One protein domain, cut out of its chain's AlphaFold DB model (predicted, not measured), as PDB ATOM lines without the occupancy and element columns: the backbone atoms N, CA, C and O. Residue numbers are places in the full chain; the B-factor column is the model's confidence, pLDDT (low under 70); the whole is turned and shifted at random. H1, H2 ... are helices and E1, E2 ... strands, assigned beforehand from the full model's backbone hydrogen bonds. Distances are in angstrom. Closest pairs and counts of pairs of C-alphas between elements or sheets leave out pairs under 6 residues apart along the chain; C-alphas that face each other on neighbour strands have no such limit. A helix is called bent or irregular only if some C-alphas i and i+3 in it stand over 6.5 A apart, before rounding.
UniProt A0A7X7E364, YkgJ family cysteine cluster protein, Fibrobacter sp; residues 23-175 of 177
ATOM      1  N   PHE A  23     -16.810 -21.537 -34.970       95.31
ATOM      2  CA  PHE A  23     -17.961 -22.211 -35.563       95.31
ATOM      3  C   PHE A  23     -17.702 -23.707 -35.809       95.31
ATOM      4  O   PHE A  23     -18.636 -24.499 -35.730       95.31
ATOM      5  N   GLU A  24     -16.456 -24.120 -36.068       97.38
ATOM      6  CA  GLU A  24     -16.102 -25.538 -36.198       97.38
ATOM      7  C   GLU A  24     -16.165 -26.235 -34.844       97.38
ATOM      8  O   GLU A  24     -16.776 -27.297 -34.738       97.38
ATOM      9  N   ALA A  25     -15.616 -25.617 -33.796       96.81
ATOM     10  CA  ALA A  25     -15.713 -26.129 -32.434       96.81
ATOM     11  C   ALA A  25     -17.181 -26.273 -31.983       96.81
ATOM     12  O   ALA A  25     -17.546 -27.287 -31.383       96.81
ATOM     13  N   GLU A  26     -18.047 -25.317 -32.342       96.06
ATOM     14  CA  GLU A  26     -19.489 -25.409 -32.090       96.06
ATOM     15  C   GLU A  26     -20.138 -26.598 -32.813       96.06
ATOM     16  O   GLU A  26     -20.882 -27.364 -32.195       96.06
ATOM     17  N   ILE A  27     -19.827 -26.787 -34.100       97.88
ATOM     18  CA  ILE A  27     -20.325 -27.912 -34.903       97.88
ATOM     19  C   ILE A  27     -19.842 -29.250 -34.328       97.88
ATOM     20  O   ILE A  27     -20.631 -30.191 -34.215       97.88
ATOM     21  N   ILE A  28     -18.568 -29.347 -33.940       98.44
ATOM     22  CA  ILE A  28     -17.989 -30.553 -33.338       98.44
ATOM     23  C   ILE A  28     -18.694 -30.867 -32.014       98.44
ATOM     24  O   ILE A  28     -19.112 -32.005 -31.796       98.44
ATOM     25  N   ALA A  29     -18.885 -29.873 -31.147       98.00
ATOM     26  CA  ALA A  29     -19.559 -30.063 -29.868       98.00
ATOM     27  C   ALA A  29     -21.026 -30.498 -30.032       98.00
ATOM     28  O   ALA A  29     -21.481 -31.394 -29.318       98.00
ATOM     29  N   ASP A  30     -21.764 -29.907 -30.975       98.31
ATOM     30  CA  ASP A  30     -23.130 -30.330 -31.310       98.31
ATOM     31  C   ASP A  30     -23.156 -31.767 -31.857       98.31
ATOM     32  O   ASP A  30     -23.977 -32.580 -31.424       98.31
ATOM     33  N   TYR A  31     -22.208 -32.124 -32.728       98.75
ATOM     34  CA  TYR A  31     -22.072 -33.485 -33.245       98.75
ATOM     35  C   TYR A  31     -21.822 -34.501 -32.122       98.75
ATOM     36  O   TYR A  31     -22.496 -35.532 -32.079       98.75
ATOM     37  N   ILE A  32     -20.906 -34.209 -31.193       98.62
ATOM     38  CA  ILE A  32     -20.616 -35.065 -30.031       98.62
ATOM     39  C   ILE A  32     -21.882 -35.239 -29.184       98.62
ATOM     40  O   ILE A  32     -22.290 -36.364 -28.907       98.62
ATOM     41  N   LYS A  33     -22.560 -34.139 -28.833       98.44
ATOM     42  CA  LYS A  33     -23.780 -34.163 -28.007       98.44
ATOM     43  C   LYS A  33     -24.909 -34.986 -28.629       98.44
ATOM     44  O   LYS A  33     -25.655 -35.633 -27.900       98.44
ATOM     45  N   ARG A  34     -25.051 -34.964 -29.957       98.44
ATOM     46  CA  ARG A  34     -26.114 -35.693 -30.669       98.44
ATOM     47  C   ARG A  34     -25.804 -37.170 -30.883       98.44
ATOM     48  O   ARG A  34     -26.723 -37.979 -30.831       98.44
ATOM     49  N   ASN A  35     -24.546 -37.510 -31.163       98.38
ATOM     50  CA  ASN A  35     -24.176 -38.850 -31.627       98.38
ATOM     51  C   ASN A  35     -23.497 -39.713 -30.556       98.38
ATOM     52  O   ASN A  35     -23.466 -40.930 -30.701       98.38
ATOM     53  N   MET A  36     -22.937 -39.096 -29.515       97.56
ATOM     54  CA  MET A  36     -22.188 -39.766 -28.444       97.56
ATOM     55  C   MET A  36     -22.322 -39.008 -27.104       97.56
ATOM     56  O   MET A  36     -21.316 -38.624 -26.493       97.56
ATOM     57  N   PRO A  37     -23.558 -38.735 -26.633       98.00
ATOM     58  CA  PRO A  37     -23.796 -37.981 -25.400       98.00
ATOM     59  C   PRO A  37     -23.110 -38.599 -24.172       98.00
ATOM     60  O   PRO A  37     -22.687 -37.877 -23.271       98.00
ATOM     61  N   GLU A  38     -22.950 -39.921 -24.143       98.00
ATOM     62  CA  GLU A  38     -22.266 -40.659 -23.082       98.00
ATOM     63  C   GLU A  38     -20.766 -40.342 -22.983       98.00
ATOM     64  O   GLU A  38     -20.192 -40.466 -21.902       98.00
ATOM     65  N   LYS A  39     -20.140 -39.883 -24.077       97.62
ATOM     66  CA  LYS A  39     -18.715 -39.519 -24.122       97.62
ATOM     67  C   LYS A  39     -18.439 -38.068 -23.740       97.62
ATOM     68  O   LYS A  39     -17.284 -37.704 -23.548       97.62
ATOM     69  N   VAL A  40     -19.465 -37.224 -23.610       98.38
ATOM     70  CA  VAL A  40     -19.289 -35.780 -23.361       98.38
ATOM     71  C   VAL A  40     -18.432 -35.525 -22.120       98.38
ATOM     72  O   VAL A  40     -17.475 -34.758 -22.186       98.38
ATOM     73  N   ASN A  41     -18.739 -36.190 -21.004       98.38
ATOM     74  CA  ASN A  41     -18.013 -35.969 -19.754       98.38
ATOM     75  C   ASN A  41     -16.565 -36.461 -19.834       98.38
ATOM     76  O   ASN A  41     -15.672 -35.753 -19.387       98.38
ATOM     77  N   SER A  42     -16.309 -37.631 -20.432       98.19
ATOM     78  CA  SER A  42     -14.938 -38.137 -20.561       98.19
ATOM     79  C   SER A  42     -14.093 -37.267 -21.489       98.19
ATOM     80  O   SER A  42     -12.943 -36.994 -21.170       98.19
ATOM     81  N   ILE A  43     -14.668 -36.769 -22.591       98.56
ATOM     82  CA  ILE A  43     -14.000 -35.820 -23.493       98.56
ATOM     83  C   ILE A  43     -13.626 -34.539 -22.743       98.56
ATOM     84  O   ILE A  43     -12.494 -34.081 -22.867       98.56
ATOM     85  N   ILE A  44     -14.544 -33.975 -21.949       98.56
ATOM     86  CA  ILE A  44     -14.276 -32.768 -21.152       98.56
ATOM     87  C   ILE A  44     -13.123 -32.997 -20.170       98.56
ATOM     88  O   ILE A  44     -12.242 -32.147 -20.083       98.56
ATOM     89  N   GLU A  45     -13.120 -34.113 -19.437       98.50
ATOM     90  CA  GLU A  45     -12.062 -34.389 -18.458       98.50
ATOM     91  C   GLU A  45     -10.701 -34.585 -19.138       98.50
ATOM     92  O   GLU A  45      -9.734 -33.961 -18.715       98.50
ATOM     93  N   ILE A  46     -10.634 -35.315 -20.261       98.38
ATOM     94  CA  ILE A  46      -9.393 -35.432 -21.050       98.38
ATOM     95  C   ILE A  46      -8.914 -34.054 -21.521       98.38
ATOM     96  O   ILE A  46      -7.729 -33.752 -21.421       98.38
ATOM     97  N   CYS A  47      -9.819 -33.201 -22.016       98.25
ATOM     98  CA  CYS A  47      -9.447 -31.859 -22.466       98.25
ATOM     99  C   CYS A  47      -8.871 -31.015 -21.324       98.25
ATOM    100  O   CYS A  47      -7.852 -30.364 -21.524       98.25
ATOM    101  N   LYS A  48      -9.480 -31.043 -20.132       98.06
ATOM    102  CA  LYS A  48      -8.967 -30.318 -18.958       98.06
ATOM    103  C   LYS A  48      -7.598 -30.829 -18.524       98.06
ATOM    104  O   LYS A  48      -6.713 -30.017 -18.271       98.06
ATOM    105  N   ASP A  49      -7.437 -32.148 -18.451       98.44
ATOM    106  CA  ASP A  49      -6.172 -32.774 -18.071       98.44
ATOM    107  C   ASP A  49      -5.063 -32.415 -19.069       98.44
ATOM    108  O   ASP A  49      -3.946 -32.089 -18.671       98.44
ATOM    109  N   ASP A  50      -5.372 -32.434 -20.368       98.12
ATOM    110  CA  ASP A  50      -4.427 -32.071 -21.423       98.12
ATOM    111  C   ASP A  50      -4.090 -30.570 -21.414       98.12
ATOM    112  O   ASP A  50      -2.924 -30.225 -21.594       98.12
ATOM    113  N   THR A  51      -5.064 -29.680 -21.181       96.94
ATOM    114  CA  THR A  51      -4.820 -28.232 -21.047       96.94
ATOM    115  C   THR A  51      -3.931 -27.928 -19.841       96.94
ATOM    116  O   THR A  51      -2.947 -27.206 -19.983       96.94
ATOM    117  N   ALA A  52      -4.206 -28.531 -18.681       97.69
ATOM    118  CA  ALA A  52      -3.367 -28.363 -17.494       97.69
ATOM    119  C   ALA A  52      -1.936 -28.883 -17.722       97.69
ATOM    120  O   ALA A  52      -0.964 -28.300 -17.238       97.69
ATOM    121  N   GLU A  53      -1.788 -29.973 -18.480       97.88
ATOM    122  CA  GLU A  53      -0.473 -30.505 -18.831       97.88
ATOM    123  C   GLU A  53       0.280 -29.595 -19.809       97.88
ATOM    124  O   GLU A  53       1.484 -29.401 -19.641       97.88
ATOM    125  N   LEU A  54      -0.403 -28.990 -20.786       96.56
ATOM    126  CA  LEU A  54       0.207 -28.014 -21.688       96.56
ATOM    127  C   LEU A  54       0.700 -26.776 -20.924       96.56
ATOM    128  O   LEU A  54       1.832 -26.346 -21.123       96.56
ATOM    129  N   GLU A  55      -0.096 -26.249 -19.991       96.44
ATOM    130  CA  GLU A  55       0.313 -25.143 -19.113       96.44
ATOM    131  C   GLU A  55       1.530 -25.519 -18.254       96.44
ATOM    132  O   GLU A  55       2.476 -24.738 -18.094       96.44
ATOM    133  N   ARG A  56       1.550 -26.741 -17.708       97.31
ATOM    134  CA  ARG A  56       2.704 -27.256 -16.962       97.31
ATOM    135  C   ARG A  56       3.951 -27.314 -17.846       97.31
ATOM    136  O   ARG A  56       5.031 -26.940 -17.387       97.31
ATOM    137  N   LEU A  57       3.815 -27.791 -19.083       96.38
ATOM    138  CA  LEU A  57       4.912 -27.864 -20.045       96.38
ATOM    139  C   LEU A  57       5.422 -26.483 -20.438       96.38
ATOM    140  O   LEU A  57       6.636 -26.310 -20.460       96.38
ATOM    141  N   LEU A  58       4.533 -25.517 -20.677       95.56
ATOM    142  CA  LEU A  58       4.910 -24.140 -20.991       95.56
ATOM    143  C   LEU A  58       5.864 -23.599 -19.923       95.56
ATOM    144  O   LEU A  58       6.979 -23.215 -20.241       95.56
ATOM    145  N   ASN A  59       5.503 -23.722 -18.643       95.06
ATOM    146  CA  ASN A  59       6.369 -23.288 -17.541       95.06
ATOM    147  C   ASN A  59       7.754 -23.965 -17.546       95.06
ATOM    148  O   ASN A  59       8.759 -23.336 -17.213       95.06
ATOM    149  N   VAL A  60       7.822 -25.252 -17.904       94.25
ATOM    150  CA  VAL A  60       9.091 -25.994 -17.996       94.25
ATOM    151  C   VAL A  60       9.920 -25.531 -19.194       94.25
ATOM    152  O   VAL A  60      11.133 -25.375 -19.061       94.25
ATOM    153  N   VAL A  61       9.286 -25.328 -20.351       92.94
ATOM    154  CA  VAL A  61       9.939 -24.862 -21.579       92.94
ATOM    155  C   VAL A  61      10.480 -23.446 -21.373       92.94
ATOM    156  O   VAL A  61      11.680 -23.245 -21.557       92.94
ATOM    157  N   SER A  62       9.664 -22.518 -20.866       91.69
ATOM    158  CA  SER A  62      10.073 -21.138 -20.570       91.69
ATOM    159  C   SER A  62      11.262 -21.072 -19.615       91.69
ATOM    160  O   SER A  62      12.215 -20.319 -19.840       91.69
ATOM    161  N   ALA A  63      11.243 -21.886 -18.552       90.38
ATOM    162  CA  ALA A  63      12.347 -21.957 -17.598       90.38
ATOM    163  C   ALA A  63      13.640 -22.459 -18.259       90.38
ATOM    164  O   ALA A  63      14.698 -21.865 -18.064       90.38
ATOM    165  N   LYS A  64      13.558 -23.509 -19.087       88.31
ATOM    166  CA  LYS A  64      14.721 -24.069 -19.793       88.31
ATOM    167  C   LYS A  64      15.314 -23.113 -20.825       88.31
ATOM    168  O   LYS A  64      16.536 -23.024 -20.904       88.31
ATOM    169  N   ILE A  65      14.477 -22.406 -21.585       86.88
ATOM    170  CA  ILE A  65      14.934 -21.397 -22.551       86.88
ATOM    171  C   ILE A  65      15.654 -20.267 -21.805       86.88
ATOM    172  O   ILE A  65      16.783 -19.927 -22.148       86.88
ATOM    173  N   SER A  66      15.063 -19.764 -20.718       84.75
ATOM    174  CA  SER A  66      15.646 -18.683 -19.906       84.75
ATOM    175  C   SER A  66      16.983 -19.051 -19.241       84.75
ATOM    176  O   SER A  66      17.797 -18.176 -18.948       84.75
ATOM    177  N   GLU A  67      17.210 -20.337 -18.952       83.19
ATOM    178  CA  GLU A  67      18.464 -20.848 -18.383       83.19
ATOM    179  C   GLU A  67      19.576 -21.035 -19.427       83.19
ATOM    180  O   GLU A  67      20.759 -21.031 -19.064       83.19
ATOM    181  N   SER A  68      19.225 -21.188 -20.708       75.44
ATOM    182  CA  SER A  68      20.203 -21.280 -21.793       75.44
ATOM    183  C   SER A  68      20.823 -19.900 -22.053       75.44
ATOM    184  O   SER A  68      20.132 -18.930 -22.338       75.44
ATOM    185  N   LYS A  69      22.143 -19.787 -21.860       56.91
ATOM    186  CA  LYS A  69      22.911 -18.526 -21.953       56.91
ATOM    187  C   LYS A  69      23.617 -18.338 -23.298       56.91
ATOM    188  O   LYS A  69      24.514 -17.502 -23.393       56.91
ATOM    189  N   ASP A  70      23.266 -19.147 -24.286       63.12
ATOM    190  CA  ASP A  70      23.892 -19.115 -25.603       63.12
ATOM    191  C   ASP A  70      23.112 -18.175 -26.527       63.12
ATOM    192  O   ASP A  70      21.885 -18.128 -26.471       63.12
ATOM    193  N   ASP A  71      23.816 -17.461 -27.413       56.97
ATOM    194  CA  ASP A  71      23.233 -16.541 -28.411       56.97
ATOM    195  C   ASP A  71      22.243 -17.240 -29.385       56.97
ATOM    196  O   ASP A  71      21.560 -16.588 -30.174       56.97
ATOM    197  N   GLU A  72      22.151 -18.576 -29.340       56.16
ATOM    198  CA  GLU A  72      21.181 -19.401 -30.076       56.16
ATOM    199  C   GLU A  72      19.794 -19.466 -29.402       56.16
ATOM    200  O   GLU A  72      18.810 -19.783 -30.070       56.16
ATOM    201  N   ALA A  73      19.680 -19.131 -28.110       58.19
ATOM    202  CA  ALA A  73      18.418 -19.162 -27.365       58.19
ATOM    203  C   ALA A  73      17.373 -18.174 -27.915       58.19
ATOM    204  O   ALA A  73      16.182 -18.482 -27.925       58.19
ATOM    205  N   ASP A  74      17.821 -17.030 -28.444       58.56
ATOM    206  CA  ASP A  74      16.965 -15.995 -29.044       58.56
ATOM    207  C   ASP A  74      16.300 -16.442 -30.365       58.56
ATOM    208  O   ASP A  74      15.413 -15.756 -30.873       58.56
ATOM    209  N   GLN A  75      16.712 -17.580 -30.939       66.75
ATOM    210  CA  GLN A  75      16.139 -18.136 -32.174       66.75
ATOM    211  C   GLN A  75      15.118 -19.252 -31.922       66.75
ATOM    212  O   GLN A  75      14.503 -19.739 -32.872       66.75
ATOM    213  N   ILE A  76      14.941 -19.681 -30.670       76.25
ATOM    214  CA  ILE A  76      14.006 -20.753 -30.332       76.25
ATOM    215  C   ILE A  76      12.599 -20.164 -30.263       76.25
ATOM    216  O   ILE A  76      12.282 -19.384 -29.366       76.25
ATOM    217  N   ASP A  77      11.736 -20.580 -31.186       88.25
ATOM    218  CA  ASP A  77      10.301 -20.367 -31.043       88.25
ATOM    219  C   ASP A  77       9.787 -21.243 -29.885       88.25
ATOM    220  O   ASP A  77       9.694 -22.471 -29.982       88.25
ATOM    221  N   GLU A  78       9.522 -20.599 -28.747       90.94
ATOM    222  CA  GLU A  78       9.041 -21.239 -27.520       90.94
ATOM    223  C   GLU A  78       7.756 -22.038 -27.753       90.94
ATOM    224  O   GLU A  78       7.589 -23.122 -27.183       90.94
ATOM    225  N   PHE A  79       6.858 -21.516 -28.589       90.94
ATOM    226  CA  PHE A  79       5.567 -22.135 -28.831       90.94
ATOM    227  C   PHE A  79       5.724 -23.386 -29.695       90.94
ATOM    228  O   PHE A  79       5.222 -24.447 -29.326       90.94
ATOM    229  N   GLU A  80       6.510 -23.321 -30.769       90.75
ATOM    230  CA  GLU A  80       6.843 -24.501 -31.582       90.75
ATOM    231  C   GLU A  80       7.530 -25.599 -30.755       90.75
ATOM    232  O   GLU A  80       7.193 -26.787 -30.860       90.75
ATOM    233  N   LEU A  81       8.453 -25.217 -29.863       92.00
ATOM    234  CA  LEU A  81       9.095 -26.167 -28.957       92.00
ATOM    235  C   LEU A  81       8.083 -26.792 -27.987       92.00
ATOM    236  O   LEU A  81       8.101 -28.009 -27.783       92.00
ATOM    237  N   LEU A  82       7.179 -25.994 -27.413       95.25
ATOM    238  CA  LEU A  82       6.101 -26.482 -26.552       95.25
ATOM    239  C   LEU A  82       5.231 -27.518 -27.275       95.25
ATOM    240  O   LEU A  82       4.995 -28.602 -26.732       95.25
ATOM    241  N   LEU A  83       4.783 -27.218 -28.498       93.88
ATOM    242  CA  LEU A  83       3.933 -28.121 -29.275       93.88
ATOM    243  C   LEU A  83       4.674 -29.404 -29.673       93.88
ATOM    244  O   LEU A  83       4.097 -30.494 -29.604       93.88
ATOM    245  N   THR A  84       5.961 -29.301 -30.014       92.19
ATOM    246  CA  THR A  84       6.829 -30.451 -30.303       92.19
ATOM    247  C   THR A  84       6.971 -31.361 -29.082       92.19
ATOM    248  O   THR A  84       6.785 -32.577 -29.181       92.19
ATOM    249  N   VAL A  85       7.236 -30.786 -27.905       93.94
ATOM    250  CA  VAL A  85       7.339 -31.537 -26.645       93.94
ATOM    251  C   VAL A  85       6.004 -32.191 -26.291       93.94
ATOM    252  O   VAL A  85       5.982 -33.372 -25.935       93.94
ATOM    253  N   PHE A  86       4.888 -31.469 -26.426       95.94
ATOM    254  CA  PHE A  86       3.557 -32.030 -26.192       95.94
ATOM    255  C   PHE A  86       3.286 -33.218 -27.121       95.94
ATOM    256  O   PHE A  86       2.841 -34.275 -26.671       95.94
ATOM    257  N   TYR A  87       3.601 -33.083 -28.409       94.62
ATOM    258  CA  TYR A  87       3.401 -34.144 -29.389       94.62
ATOM    259  C   TYR A  87       4.167 -35.424 -29.021       94.62
ATOM    260  O   TYR A  87       3.603 -36.523 -29.039       94.62
ATOM    261  N   GLN A  88       5.417 -35.282 -28.571       93.62
ATOM    262  CA  GLN A  88       6.259 -36.393 -28.115       93.62
ATOM    263  C   GLN A  88       5.752 -37.089 -26.843       93.62
ATOM    264  O   GLN A  88       6.121 -38.240 -26.596       93.62
ATOM    265  N   MET A  89       4.862 -36.464 -26.062       94.69
ATOM    266  CA  MET A  89       4.200 -37.128 -24.932       94.69
ATOM    267  C   MET A  89       3.170 -38.181 -25.359       94.69
ATOM    268  O   MET A  89       2.697 -38.938 -24.510       94.69
ATOM    269  N   LYS A  90       2.810 -38.244 -26.649       94.88
ATOM    270  CA  LYS A  90       1.854 -39.217 -27.208       94.88
ATOM    271  C   LYS A  90       0.494 -39.195 -26.502       94.88
ATOM    272  O   LYS A  90      -0.151 -40.234 -26.344       94.88
ATOM    273  N   ARG A  91       0.036 -38.008 -26.094       95.81
ATOM    274  CA  ARG A  91      -1.309 -37.816 -25.533       95.81
ATOM    275  C   ARG A  91      -2.332 -37.814 -26.676       95.81
ATOM    276  O   ARG A  91      -2.260 -36.938 -27.541       95.81
ATOM    277  N   PRO A  92      -3.246 -38.798 -26.754       96.44
ATOM    278  CA  PRO A  92      -4.151 -38.915 -27.892       96.44
ATOM    279  C   PRO A  92      -5.132 -37.745 -27.936       96.44
ATOM    280  O   PRO A  92      -5.527 -37.197 -26.908       96.44
ATOM    281  N   CYS A  93      -5.557 -37.377 -29.141       97.62
ATOM    282  CA  CYS A  93      -6.672 -36.466 -29.354       97.62
ATOM    283  C   CYS A  93      -7.901 -36.975 -28.582       97.62
ATOM    284  O   CYS A  93      -8.240 -38.154 -28.715       97.62
ATOM    285  N   PRO A  94      -8.625 -36.110 -27.845       97.75
ATOM    286  CA  PRO A  94      -9.802 -36.520 -27.073       97.75
ATOM    287  C   PRO A  94     -10.939 -37.076 -27.946       97.75
ATOM    288  O   PRO A  94     -11.887 -37.663 -27.434       97.75
ATOM    289  N   LEU A  95     -10.864 -36.881 -29.267       97.94
ATOM    290  CA  LEU A  95     -11.852 -37.344 -30.240       97.94
ATOM    291  C   LEU A  95     -11.443 -38.647 -30.942       97.94
ATOM    292  O   LEU A  95     -12.151 -39.079 -31.857       97.94
ATOM    293  N   LEU A  96     -10.321 -39.262 -30.561       96.94
ATOM    294  CA  LEU A  96      -9.917 -40.580 -31.045       96.94
ATOM    295  C   LEU A  96     -10.733 -41.669 -30.326       96.94
ATOM    296  O   LEU A  96     -10.903 -41.620 -29.110       96.94
ATOM    297  N   ASP A  97     -11.282 -42.624 -31.073       94.62
ATOM    298  CA  ASP A  97     -11.997 -43.772 -30.514       94.62
ATOM    299  C   ASP A  97     -11.079 -44.976 -30.248       94.62
ATOM    300  O   ASP A  97      -9.902 -44.988 -30.612       94.62
ATOM    301  N   ASP A  98     -11.645 -46.021 -29.638       92.75
ATOM    302  CA  ASP A  98     -10.923 -47.242 -29.257       92.75
ATOM    303  C   ASP A  98     -10.357 -48.022 -30.462       92.75
ATOM    304  O   ASP A  98      -9.490 -48.878 -30.297       92.75
ATOM    305  N   ASN A  99     -10.822 -47.724 -31.682       92.69
ATOM    306  CA  ASN A  99     -10.325 -48.312 -32.925       92.69
ATOM    307  C   ASN A  99      -9.281 -47.419 -33.612       92.69
ATOM    308  O   ASN A  99      -9.022 -47.593 -34.806       92.69
ATOM    309  N   ASN A 100      -8.706 -46.445 -32.899       90.69
ATOM    310  CA  ASN A 100      -7.784 -45.454 -33.453       90.69
ATOM    311  C   ASN A 100      -8.391 -44.683 -34.640       90.69
ATOM    312  O   ASN A 100      -7.709 -44.349 -35.609       90.69
ATOM    313  N   SER A 101      -9.692 -44.399 -34.592       94.31
ATOM    314  CA  SER A 101     -10.391 -43.613 -35.606       94.31
ATOM    315  C   SER A 101     -10.924 -42.309 -35.022       94.31
ATOM    316  O   SER A 101     -11.340 -42.231 -33.871       94.31
ATOM    317  N   CYS A 102     -10.918 -41.240 -35.822       96.12
ATOM    318  CA  CYS A 102     -11.521 -39.976 -35.412       96.12
ATOM    319  C   CYS A 102     -13.046 -40.141 -35.324       96.12
ATOM    320  O   CYS A 102     -13.728 -40.286 -36.340       96.12
ATOM    321  N   SER A 103     -13.581 -40.070 -34.109       97.00
ATOM    322  CA  SER A 103     -15.008 -40.244 -33.822       97.00
ATOM    323  C   SER A 103     -15.891 -39.139 -34.425       97.00
ATOM    324  O   SER A 103     -17.087 -39.332 -34.645       97.00
ATOM    325  N   VAL A 104     -15.283 -38.000 -34.774       97.50
ATOM    326  CA  VAL A 104     -15.931 -36.855 -35.428       97.50
ATOM    327  C   VAL A 104     -15.461 -36.650 -36.870       97.50
ATOM    328  O   VAL A 104     -15.596 -35.555 -37.407       97.50
ATOM    329  N   TYR A 105     -14.911 -37.678 -37.532       96.25
ATOM    330  CA  TYR A 105     -14.311 -37.561 -38.873       96.25
ATOM    331  C   TYR A 105     -15.136 -36.741 -39.895       96.25
ATOM    332  O   TYR A 105     -14.537 -35.923 -40.600       96.25
ATOM    333  N   PRO A 106     -16.483 -36.866 -39.977       96.88
ATOM    334  CA  PRO A 106     -17.292 -36.062 -40.897       96.88
ATOM    335  C   PRO A 106     -17.233 -34.553 -40.633       96.88
ATOM    336  O   PRO A 106     -17.298 -33.777 -41.584       96.88
ATOM    337  N   VAL A 107     -17.049 -34.141 -39.375       97.94
ATOM    338  CA  VAL A 107     -17.024 -32.739 -38.920       97.94
ATOM    339  C   VAL A 107     -15.667 -32.313 -38.346       97.94
ATOM    340  O   VAL A 107     -15.576 -31.270 -37.712       97.94
ATOM    341  N   ARG A 108     -14.597 -33.089 -38.577       96.50
ATOM    342  CA  ARG A 108     -13.236 -32.727 -38.146       96.50
ATOM    343  C   ARG A 108     -12.847 -31.336 -38.677       96.50
ATOM    344  O   ARG A 108     -13.235 -31.028 -39.816       96.50
ATOM    345  N   PRO A 109     -12.102 -30.536 -37.896       96.50
ATOM    346  CA  PRO A 109     -11.836 -29.144 -38.233       96.50
ATOM    347  C   PRO A 109     -10.907 -29.032 -39.444       96.50
ATOM    348  O   PRO A 109     -10.206 -29.988 -39.800       96.50
ATOM    349  N   LEU A 110     -10.915 -27.865 -40.080       96.12
ATOM    350  CA  LEU A 110     -10.177 -27.563 -41.297       96.12
ATOM    351  C   LEU A 110      -8.680 -27.812 -41.126       96.12
ATOM    352  O   LEU A 110      -8.111 -28.495 -41.974       96.12
ATOM    353  N   THR A 111      -8.088 -27.374 -40.013       94.69
ATOM    354  CA  THR A 111      -6.683 -27.634 -39.641       94.69
ATOM    355  C   THR A 111      -6.306 -29.122 -39.791       94.69
ATOM    356  O   THR A 111      -5.341 -29.476 -40.467       94.69
ATOM    357  N   CYS A 112      -7.167 -30.051 -39.347       94.94
ATOM    358  CA  CYS A 112      -6.946 -31.493 -39.509       94.94
ATOM    359  C   CYS A 112      -7.189 -32.018 -40.938       94.94
ATOM    360  O   CYS A 112      -6.807 -33.148 -41.247       94.94
ATOM    361  N   ARG A 113      -7.906 -31.279 -41.793       93.62
ATOM    362  CA  ARG A 113      -8.169 -31.657 -43.197       93.62
ATOM    363  C   ARG A 113      -7.062 -31.194 -44.130       93.62
ATOM    364  O   ARG A 113      -6.786 -31.891 -45.104       93.62
ATOM    365  N   VAL A 114      -6.494 -30.025 -43.852       92.62
ATOM    366  CA  VAL A 114      -5.425 -29.432 -44.656       92.62
ATOM    367  C   VAL A 114      -4.060 -30.006 -44.302       92.62
ATOM    368  O   VAL A 114      -3.190 -30.020 -45.166       92.62
ATOM    369  N   TYR A 115      -3.897 -30.543 -43.088       91.12
ATOM    370  CA  TYR A 115      -2.724 -31.316 -42.696       91.12
ATOM    371  C   TYR A 115      -2.749 -32.715 -43.327       91.12
ATOM    372  O   TYR A 115      -3.596 -33.558 -43.008       91.12
ATOM    373  N   MET A 116      -1.819 -32.983 -44.242       89.56
ATOM    374  CA  MET A 116      -1.763 -34.239 -44.989       89.56
ATOM    375  C   MET A 116      -0.344 -34.730 -45.251       89.56
ATOM    376  O   MET A 116       0.615 -33.974 -45.274       89.56
ATOM    377  N   SER A 117      -0.226 -36.031 -45.500       88.75
ATOM    378  CA  SER A 117       1.019 -36.678 -45.903       88.75
ATOM    379  C   SER A 117       0.786 -37.513 -47.155       88.75
ATOM    380  O   SER A 117      -0.294 -38.088 -47.345       88.75
ATOM    381  N   PHE A 118       1.811 -37.568 -48.002       87.50
ATOM    382  CA  PHE A 118       1.898 -38.465 -49.157       87.50
ATOM    383  C   PHE A 118       2.898 -39.614 -48.932       87.50
ATOM    384  O   PHE A 118       3.050 -40.463 -49.812       87.50
ATOM    385  N   ALA A 119       3.585 -39.627 -47.783       86.81
ATOM    386  CA  ALA A 119       4.534 -40.657 -47.366       86.81
ATOM    387  C   ALA A 119       3.833 -41.781 -46.577       86.81
ATOM    388  O   ALA A 119       2.615 -41.738 -46.374       86.81
ATOM    389  N   ASP A 120       4.583 -42.795 -46.132       87.94
ATOM    390  CA  ASP A 120       4.055 -43.818 -45.220       87.94
ATOM    391  C   ASP A 120       3.463 -43.141 -43.962       87.94
ATOM    392  O   ASP A 120       4.159 -42.336 -43.337       87.94
ATOM    393  N   PRO A 121       2.195 -43.424 -43.585       88.06
ATOM    394  CA  PRO A 121       1.581 -42.869 -42.382       88.06
ATOM    395  C   PRO A 121       2.415 -43.014 -41.104       88.06
ATOM    396  O   PRO A 121       2.278 -42.172 -40.221       88.06
ATOM    397  N   LEU A 122       3.262 -44.045 -41.002       87.69
ATOM    398  CA  LEU A 122       4.138 -44.264 -39.852       87.69
ATOM    399  C   LEU A 122       5.047 -43.059 -39.576       87.69
ATOM    400  O   LEU A 122       5.288 -42.743 -38.419       87.69
ATOM    401  N   HIS A 123       5.479 -42.341 -40.614       88.44
ATOM    402  CA  HIS A 123       6.308 -41.142 -40.473       88.44
ATOM    403  C   HIS A 123       5.566 -39.952 -39.865       88.44
ATOM    404  O   HIS A 123       6.189 -39.007 -39.402       88.44
ATOM    405  N   CYS A 124       4.236 -39.987 -39.831       89.12
ATOM    406  CA  CYS A 124       3.442 -38.983 -39.136       89.12
ATOM    407  C   CYS A 124       3.287 -39.297 -37.647       89.12
ATOM    408  O   CYS A 124       2.337 -38.790 -37.060       89.12
ATOM    409  N   SER A 125       4.089 -40.195 -37.063       89.31
ATOM    410  CA  SER A 125       4.020 -40.534 -35.643       89.31
ATOM    411  C   SER A 125       4.974 -39.665 -34.807       89.31
ATOM    412  O   SER A 125       5.989 -39.192 -35.328       89.31
ATOM    413  N   PRO A 126       4.700 -39.470 -33.501       87.88
ATOM    414  CA  PRO A 126       5.524 -38.632 -32.624       87.88
ATOM    415  C   PRO A 126       7.018 -38.957 -32.589       87.88
ATOM    416  O   PRO A 126       7.840 -38.097 -32.287       87.88
ATOM    417  N   GLU A 127       7.378 -40.199 -32.888       87.75
ATOM    418  CA  GLU A 127       8.750 -40.691 -32.943       87.75
ATOM    419  C   GLU A 127       9.576 -40.068 -34.074       87.75
ATOM    420  O   GLU A 127      10.797 -40.007 -33.946       87.75
ATOM    421  N   TYR A 128       8.930 -39.598 -35.144       87.00
ATOM    422  CA  TYR A 128       9.599 -39.106 -36.350       87.00
ATOM    423  C   TYR A 128       9.480 -37.587 -36.543       87.00
ATOM    424  O   TYR A 128       9.894 -37.085 -37.578       87.00
ATOM    425  N   ILE A 129       8.962 -36.822 -35.571       83.31
ATOM    426  CA  ILE A 129       8.783 -35.361 -35.740       83.31
ATOM    427  C   ILE A 129      10.084 -34.611 -36.080       83.31
ATOM    428  O   ILE A 129      10.046 -33.618 -36.795       83.31
ATOM    429  N   ASN A 130      11.228 -35.103 -35.598       81.12
ATOM    430  CA  ASN A 130      12.543 -34.497 -35.830       81.12
ATOM    431  C   ASN A 130      13.318 -35.161 -36.981       81.12
ATOM    432  O   ASN A 130      14.516 -34.928 -37.124       81.12
ATOM    433  N   ASP A 131      12.677 -36.049 -37.739       83.44
ATOM    434  CA  ASP A 131      13.303 -36.746 -38.856       83.44
ATOM    435  C   ASP A 131      13.127 -35.917 -40.141       83.44
ATOM    436  O   ASP A 131      12.010 -35.616 -40.565       83.44
ATOM    437  N   GLU A 132      14.248 -35.520 -40.751       72.38
ATOM    438  CA  GLU A 132      14.297 -34.635 -41.924       72.38
ATOM    439  C   GLU A 132      13.641 -35.253 -43.173       72.38
ATOM    440  O   GLU A 132      13.317 -34.540 -44.125       72.38
ATOM    441  N   GLU A 133      13.412 -36.571 -43.183       70.44
ATOM    442  CA  GLU A 133      12.754 -37.271 -44.291       70.44
ATOM    443  C   GLU A 133      11.212 -37.263 -44.192       70.44
ATOM    444  O   GLU A 133      10.518 -37.692 -45.124       70.44
ATOM    445  N   VAL A 134      10.636 -36.731 -43.104       69.25
ATOM    446  CA  VAL A 134       9.180 -36.657 -42.920       69.25
ATOM    447  C   VAL A 134       8.590 -35.468 -43.668       69.25
ATOM    448  O   VAL A 134       8.720 -34.312 -43.286       69.25
ATOM    449  N   SER A 135       7.854 -35.763 -44.738       71.06
ATOM    450  CA  SER A 135       7.155 -34.749 -45.530       71.06
ATOM    451  C   SER A 135       5.662 -34.696 -45.188       71.06
ATOM    452  O   SER A 135       4.844 -35.398 -45.796       71.06
ATOM    453  N   THR A 136       5.292 -33.856 -44.220       83.38
ATOM    454  CA  THR A 136       3.897 -33.432 -44.004       83.38
ATOM    455  C   THR A 136       3.648 -32.083 -44.664       83.38
ATOM    456  O   THR A 136       4.519 -31.220 -44.689       83.38
ATOM    457  N   TYR A 137       2.450 -31.902 -45.201       86.88
ATOM    458  CA  TYR A 137       2.057 -30.736 -45.976       86.88
ATOM    459  C   TYR A 137       0.816 -30.107 -45.356       86.88
ATOM    460  O   TYR A 137      -0.143 -30.809 -45.027       86.88
ATOM    461  N   LEU A 138       0.822 -28.783 -45.257       89.00
ATOM    462  CA  LEU A 138      -0.352 -27.976 -44.959       89.00
ATOM    463  C   LEU A 138      -0.872 -27.386 -46.270       89.00
ATOM    464  O   LEU A 138      -0.158 -26.661 -46.964       89.00
ATOM    465  N   LEU A 139      -2.106 -27.726 -46.640       88.81
ATOM    466  CA  LEU A 139      -2.770 -27.057 -47.754       88.81
ATOM    467  C   LEU A 139      -3.206 -25.657 -47.330       88.81
ATOM    468  O   LEU A 139      -4.142 -25.497 -46.551       88.81
ATOM    469  N   ASN A 140      -2.559 -24.648 -47.900       87.62
ATOM    470  CA  ASN A 140      -2.940 -23.263 -47.676       87.62
ATOM    471  C   ASN A 140      -4.161 -22.900 -48.519       87.62
ATOM    472  O   ASN A 140      -4.216 -23.183 -49.720       87.62
ATOM    473  N   LEU A 141      -5.135 -22.261 -47.878       88.81
ATOM    474  CA  LEU A 141      -6.229 -21.600 -48.574       88.81
ATOM    475  C   LEU A 141      -5.764 -20.253 -49.135       88.81
ATOM    476  O   LEU A 141      -4.822 -19.647 -48.627       88.81
ATOM    477  N   GLU A 142      -6.452 -19.787 -50.176       93.88
ATOM    478  CA  GLU A 142      -6.272 -18.433 -50.702       93.88
ATOM    479  C   GLU A 142      -6.668 -17.379 -49.656       93.88
ATOM    480  O   GLU A 142      -7.516 -17.627 -48.794       93.88
ATOM    481  N   GLU A 143      -6.068 -16.193 -49.749       94.81
ATOM    482  CA  GLU A 143      -6.249 -15.089 -48.795       94.81
ATOM    483  C   GLU A 143      -7.728 -14.723 -48.604       94.81
ATOM    484  O   GLU A 143      -8.224 -14.764 -47.480       94.81
ATOM    485  N   ASP A 144      -8.470 -14.523 -49.698       96.62
ATOM    486  CA  ASP A 144      -9.908 -14.215 -49.668       96.62
ATOM    487  C   ASP A 144     -10.732 -15.272 -48.909       96.62
ATOM    488  O   ASP A 144     -11.724 -14.958 -48.244       96.62
ATOM    489  N   ALA A 145     -10.347 -16.549 -49.006       94.69
ATOM    490  CA  ALA A 145     -11.024 -17.621 -48.290       94.69
ATOM    491  C   ALA A 145     -10.713 -17.562 -46.789       94.69
ATOM    492  O   ALA A 145     -11.636 -17.701 -45.981       94.69
ATOM    493  N   ASN A 146      -9.455 -17.305 -46.417       93.62
ATOM    494  CA  ASN A 146      -9.061 -17.114 -45.019       93.62
ATOM    495  C   ASN A 146      -9.785 -15.914 -44.394       93.62
ATOM    496  O   ASN A 146     -10.367 -16.058 -43.324       93.62
ATOM    497  N   GLU A 147      -9.895 -14.782 -45.098       96.31
ATOM    498  CA  GLU A 147     -10.636 -13.613 -44.603       96.31
ATOM    499  C   GLU A 147     -12.110 -13.931 -44.299       96.31
ATOM    500  O   GLU A 147     -12.702 -13.420 -43.342       96.31
ATOM    501  N   ILE A 148     -12.746 -14.776 -45.116       96.00
ATOM    502  CA  ILE A 148     -14.125 -15.215 -44.872       96.00
ATOM    503  C   ILE A 148     -14.199 -16.089 -43.617       96.00
ATOM    504  O   ILE A 148     -15.117 -15.902 -42.811       96.00
ATOM    505  N   LEU A 149     -13.263 -17.027 -43.448       95.38
ATOM    506  CA  LEU A 149     -13.202 -17.896 -42.273       95.38
ATOM    507  C   LEU A 149     -12.974 -17.082 -41.001       95.38
ATOM    508  O   LEU A 149     -13.739 -17.252 -40.055       95.38
ATOM    509  N   ASP A 150     -12.056 -16.118 -41.018       94.88
ATOM    510  CA  ASP A 150     -11.795 -15.212 -39.898       94.88
ATOM    511  C   ASP A 150     -13.042 -14.417 -39.519       94.88
ATOM    512  O   ASP A 150     -13.449 -14.352 -38.355       94.88
ATOM    513  N   ARG A 151     -13.740 -13.852 -40.510       96.12
ATOM    514  CA  ARG A 151     -14.995 -13.125 -40.265       96.12
ATOM    515  C   ARG A 151     -16.055 -14.011 -39.615       96.12
ATOM    516  O   ARG A 151     -16.822 -13.519 -38.784       96.12
ATOM    517  N   LEU A 152     -16.137 -15.286 -39.996       95.25
ATOM    518  CA  LEU A 152     -17.031 -16.252 -39.359       95.25
ATOM    519  C   LEU A 152     -16.543 -16.615 -37.953       95.25
ATOM    520  O   LEU A 152     -17.356 -16.603 -37.026       95.25
ATOM    521  N   HIS A 153     -15.243 -16.860 -37.780       95.12
ATOM    522  CA  HIS A 153     -14.615 -17.133 -36.495       95.12
ATOM    523  C   HIS A 153     -14.968 -16.031 -35.494       95.12
ATOM    524  O   HIS A 153     -15.587 -16.307 -34.468       95.12
ATOM    525  N   PHE A 154     -14.678 -14.768 -35.812       94.25
ATOM    526  CA  PHE A 154     -14.923 -13.652 -34.899       94.25
ATOM    527  C   PHE A 154     -16.411 -13.383 -34.662       94.25
ATOM    528  O   PHE A 154     -16.790 -12.964 -33.570       94.25
ATOM    529  N   ARG A 155     -17.277 -13.644 -35.650       93.00
ATOM    530  CA  ARG A 155     -18.730 -13.470 -35.497       93.00
ATOM    531  C   ARG A 155     -19.341 -14.456 -34.502       93.00
ATOM    532  O   ARG A 155     -20.265 -14.076 -33.787       93.00
ATOM    533  N   TYR A 156     -18.879 -15.705 -34.502       88.38
ATOM    534  CA  TYR A 156     -19.428 -16.784 -33.670       88.38
ATOM    535  C   TYR A 156     -18.540 -17.148 -32.476       88.38
ATOM    536  O   TYR A 156     -18.860 -18.079 -31.734       88.38
ATOM    537  N   ARG A 157     -17.444 -16.409 -32.265       90.12
ATOM    538  CA  ARG A 157     -16.543 -16.614 -31.133       90.12
ATOM    539  C   ARG A 157     -17.288 -16.445 -29.819       90.12
ATOM    540  O   ARG A 157     -18.023 -15.477 -29.617       90.12
ATOM    541  N   LYS A 158     -17.051 -17.388 -28.914       85.44
ATOM    542  CA  LYS A 158     -17.502 -17.343 -27.528       85.44
ATOM    543  C   LYS A 158     -16.256 -17.469 -26.645       85.44
ATOM    544  O   LYS A 158     -15.388 -18.275 -26.954       85.44
ATOM    545  N   GLY A 159     -16.167 -16.667 -25.584       76.81
ATOM    546  CA  GLY A 159     -15.020 -16.675 -24.666       76.81
ATOM    547  C   GLY A 159     -13.775 -15.931 -25.168       76.81
ATOM    548  O   GLY A 159     -13.877 -14.987 -25.960       76.81
ATOM    549  N   GLU A 160     -12.623 -16.334 -24.625       74.88
ATOM    550  CA  GLU A 160     -11.301 -15.737 -24.849       74.88
ATOM    551  C   GLU A 160     -10.757 -15.961 -26.275       74.88
ATOM    552  O   GLU A 160     -11.405 -16.542 -27.145       74.88
ATOM    553  N   ASN A 161      -9.565 -15.422 -26.532       77.12
ATOM    554  CA  ASN A 161      -8.877 -15.441 -27.823       77.12
ATOM    555  C   ASN A 161      -8.180 -16.801 -28.057       77.12
ATOM    556  O   ASN A 161      -6.969 -16.851 -28.232       77.12
ATOM    557  N   ASP A 162      -8.953 -17.885 -27.991       86.19
ATOM    558  CA  ASP A 162      -8.479 -19.271 -28.024       86.19
ATOM    559  C   ASP A 162      -8.882 -19.985 -29.328       86.19
ATOM    560  O   ASP A 162      -9.994 -19.809 -29.839       86.19
ATOM    561  N   THR A 163      -7.957 -20.790 -29.848       93.62
ATOM    562  CA  THR A 163      -8.048 -21.569 -31.096       93.62
ATOM    563  C   THR A 163      -7.702 -23.047 -30.907       93.62
ATOM    564  O   THR A 163      -7.804 -23.830 -31.858       93.62
ATOM    565  N   GLY A 164      -7.329 -23.453 -29.691       95.75
ATOM    566  CA  GLY A 164      -6.968 -24.827 -29.380       95.75
ATOM    567  C   GLY A 164      -8.204 -25.721 -29.314       95.75
ATOM    568  O   GLY A 164      -9.146 -25.472 -28.564       95.75
ATOM    569  N   LEU A 165      -8.209 -26.839 -30.048       97.62
ATOM    570  CA  LEU A 165      -9.348 -27.767 -30.067       97.62
ATOM    571  C   LEU A 165      -9.769 -28.201 -28.654       97.62
ATOM    572  O   LEU A 165     -10.957 -28.257 -28.342       97.62
ATOM    573  N   ARG A 166      -8.792 -28.553 -27.811       97.12
ATOM    574  CA  ARG A 166      -9.027 -29.096 -26.465       97.12
ATOM    575  C   ARG A 166      -9.641 -28.052 -25.541       97.12
ATOM    576  O   ARG A 166     -10.674 -28.320 -24.930       97.12
ATOM    577  N   SER A 167      -9.048 -26.869 -25.482       94.75
ATOM    578  CA  SER A 167      -9.513 -25.757 -24.656       94.75
ATOM    579  C   SER A 167     -10.894 -25.266 -25.107       94.75
ATOM    580  O   SER A 167     -11.821 -25.203 -24.293       94.75
ATOM    581  N   MET A 168     -11.111 -25.097 -26.414       95.75
ATOM    582  CA  MET A 168     -12.416 -24.711 -26.958       95.75
ATOM    583  C   MET A 168     -13.513 -25.743 -26.658       95.75
ATOM    584  O   MET A 168     -14.641 -25.373 -26.309       95.75
ATOM    585  N   LEU A 169     -13.222 -27.047 -26.763       97.00
ATOM    586  CA  LEU A 169     -14.211 -28.096 -26.489       97.00
ATOM    587  C   LEU A 169     -14.723 -28.068 -25.047       97.00
ATOM    588  O   LEU A 169     -15.900 -28.364 -24.837       97.00
ATOM    589  N   ILE A 170     -13.905 -27.668 -24.068       96.50
ATOM    590  CA  ILE A 170     -14.359 -27.487 -22.682       96.50
ATOM    591  C   ILE A 170     -15.508 -26.473 -22.653       96.50
ATOM    592  O   ILE A 170     -16.580 -26.769 -22.112       96.50
ATOM    593  N   GLY A 171     -15.331 -25.313 -23.288       94.56
ATOM    594  CA  GLY A 171     -16.345 -24.259 -23.338       94.56
ATOM    595  C   GLY A 171     -17.595 -24.676 -24.116       94.56
ATOM    596  O   GLY A 171     -18.712 -24.633 -23.593       94.56
ATOM    597  N   TYR A 172     -17.429 -25.184 -25.342       95.50
ATOM    598  CA  TYR A 172     -18.558 -25.563 -26.202       95.50
ATOM    599  C   TYR A 172     -19.354 -26.775 -25.686       95.50
ATOM    600  O   TYR A 172     -20.579 -26.846 -25.870       95.50
ATOM    601  N   LEU A 173     -18.710 -27.737 -25.015       96.94
ATOM    602  CA  LEU A 173     -19.410 -28.884 -24.434       96.94
ATOM    603  C   LEU A 173     -20.125 -28.511 -23.131       96.94
ATOM    604  O   LEU A 173     -21.281 -28.906 -22.959       96.94
ATOM    605  N   THR A 174     -19.511 -27.696 -22.267       94.50
ATOM    606  CA  THR A 174     -20.105 -27.294 -20.977       94.50
ATOM    607  C   THR A 174     -21.092 -26.130 -21.076       94.50
ATOM    608  O   THR A 174     -21.953 -25.987 -20.207       94.50
ATOM    609  N   GLY A 175     -20.983 -25.301 -22.118       89.62
ATOM    610  CA  GLY A 175     -21.728 -24.048 -22.254       89.62
ATOM    611  C   GLY A 175     -21.248 -22.935 -21.315       89.62
ATOM    612  O   GLY A 175     -22.007 -21.997 -21.074       89.62
TER     613      GLY A 175
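What this domain is: This is residues 23 to 175 of the 177 residues of the protein "YkgJ family cysteine cluster protein" of Fibrobacter sp (UniProt A0A7X7E364). One long helix, H2, runs along one side of the domain, with H7 packed across its earlier half and H3 across its later half, and H1 packed on H7. Beyond H3 and H7 from H2 lies a small ribbon of two antiparallel strands, E1 and E2, with the short helices H4 and H5 near it; residues 143 to 148 of H6 stick out. The printed part has 153 residues, in the order H1, H2, H3, H4, E1, H5, E2, H6, H7, and is mostly helix. It is only just compact, close to loose, with a radius of gyration of the C-alphas of 17.4 A and spans of 52 by 37 by 34 A.

Where its parts are: E1 is residues 115 to 117 and E2 residues 136 to 138. H4 is residues 110 to 114 and H5 residues 121 to 124. H2, residues 37 to 67, measures 46.1 A from C-alpha 37 at (-23.796, -37.981, -25.400) to C-alpha 67 at (18.464, -20.848, -18.383); it is irregular, with C-alphas 38 and 41 7.2 A apart. H1 is residues 23 to 35, 18.2 A, and H3 residues 78 to 88, 15.4 A. H6 is residues 143 to 156, 20.1 A. H7, residues 165 to 174, 14.1 A, ends with C-alpha 174 at (-20.105, -27.294, -20.977).

How they stand to each other: E1 and E2 are antiparallel neighbours at 146 degrees, with N 116 and O 137 2.9 A apart, within hydrogen-bond range. The closest C-alphas of H4 and E2, Val 114 and Leu 138, are 5.3 A apart; those of H5 and E2, Cys 124 and Thr 136, 7.4 A. Both strands are apart from H2. H2 touches H7 with residues 40 to 51 alone, closest at C-alphas 47 and 166, 4.9 A, at a steep tilt of 40 degrees. With residues 54 to 65 alone it touches H3, closest at C-alphas 58 and 82, 6.2 A. H1 touches H7, closest at C-alphas 29 and 173, 5.6 A, but H1 and H2 touch only at the corner, and only just, with 3 pairs of C-alphas within 8 A. H6 only just touches H1, also with 3 pairs; the closest C-alphas, 23 and 156, are 5.9 A apart. Every O i to N i+4 pair is within hydrogen-bond range in H1, H3, H4 and H6, against 25 of 27 in H2 and 5 of 6 in H7; H5 is too short for such a pair.

The domain as a whole: The C-alphas farthest apart, of Arg 34 and Asp 71, are 53.0 A apart. The printed part has no cut. The links H3 to H4 and H5 to E2 are long. Residues 67 to 72 stand free. Residues 69 to 75 and residue 134 have pLDDT under 70.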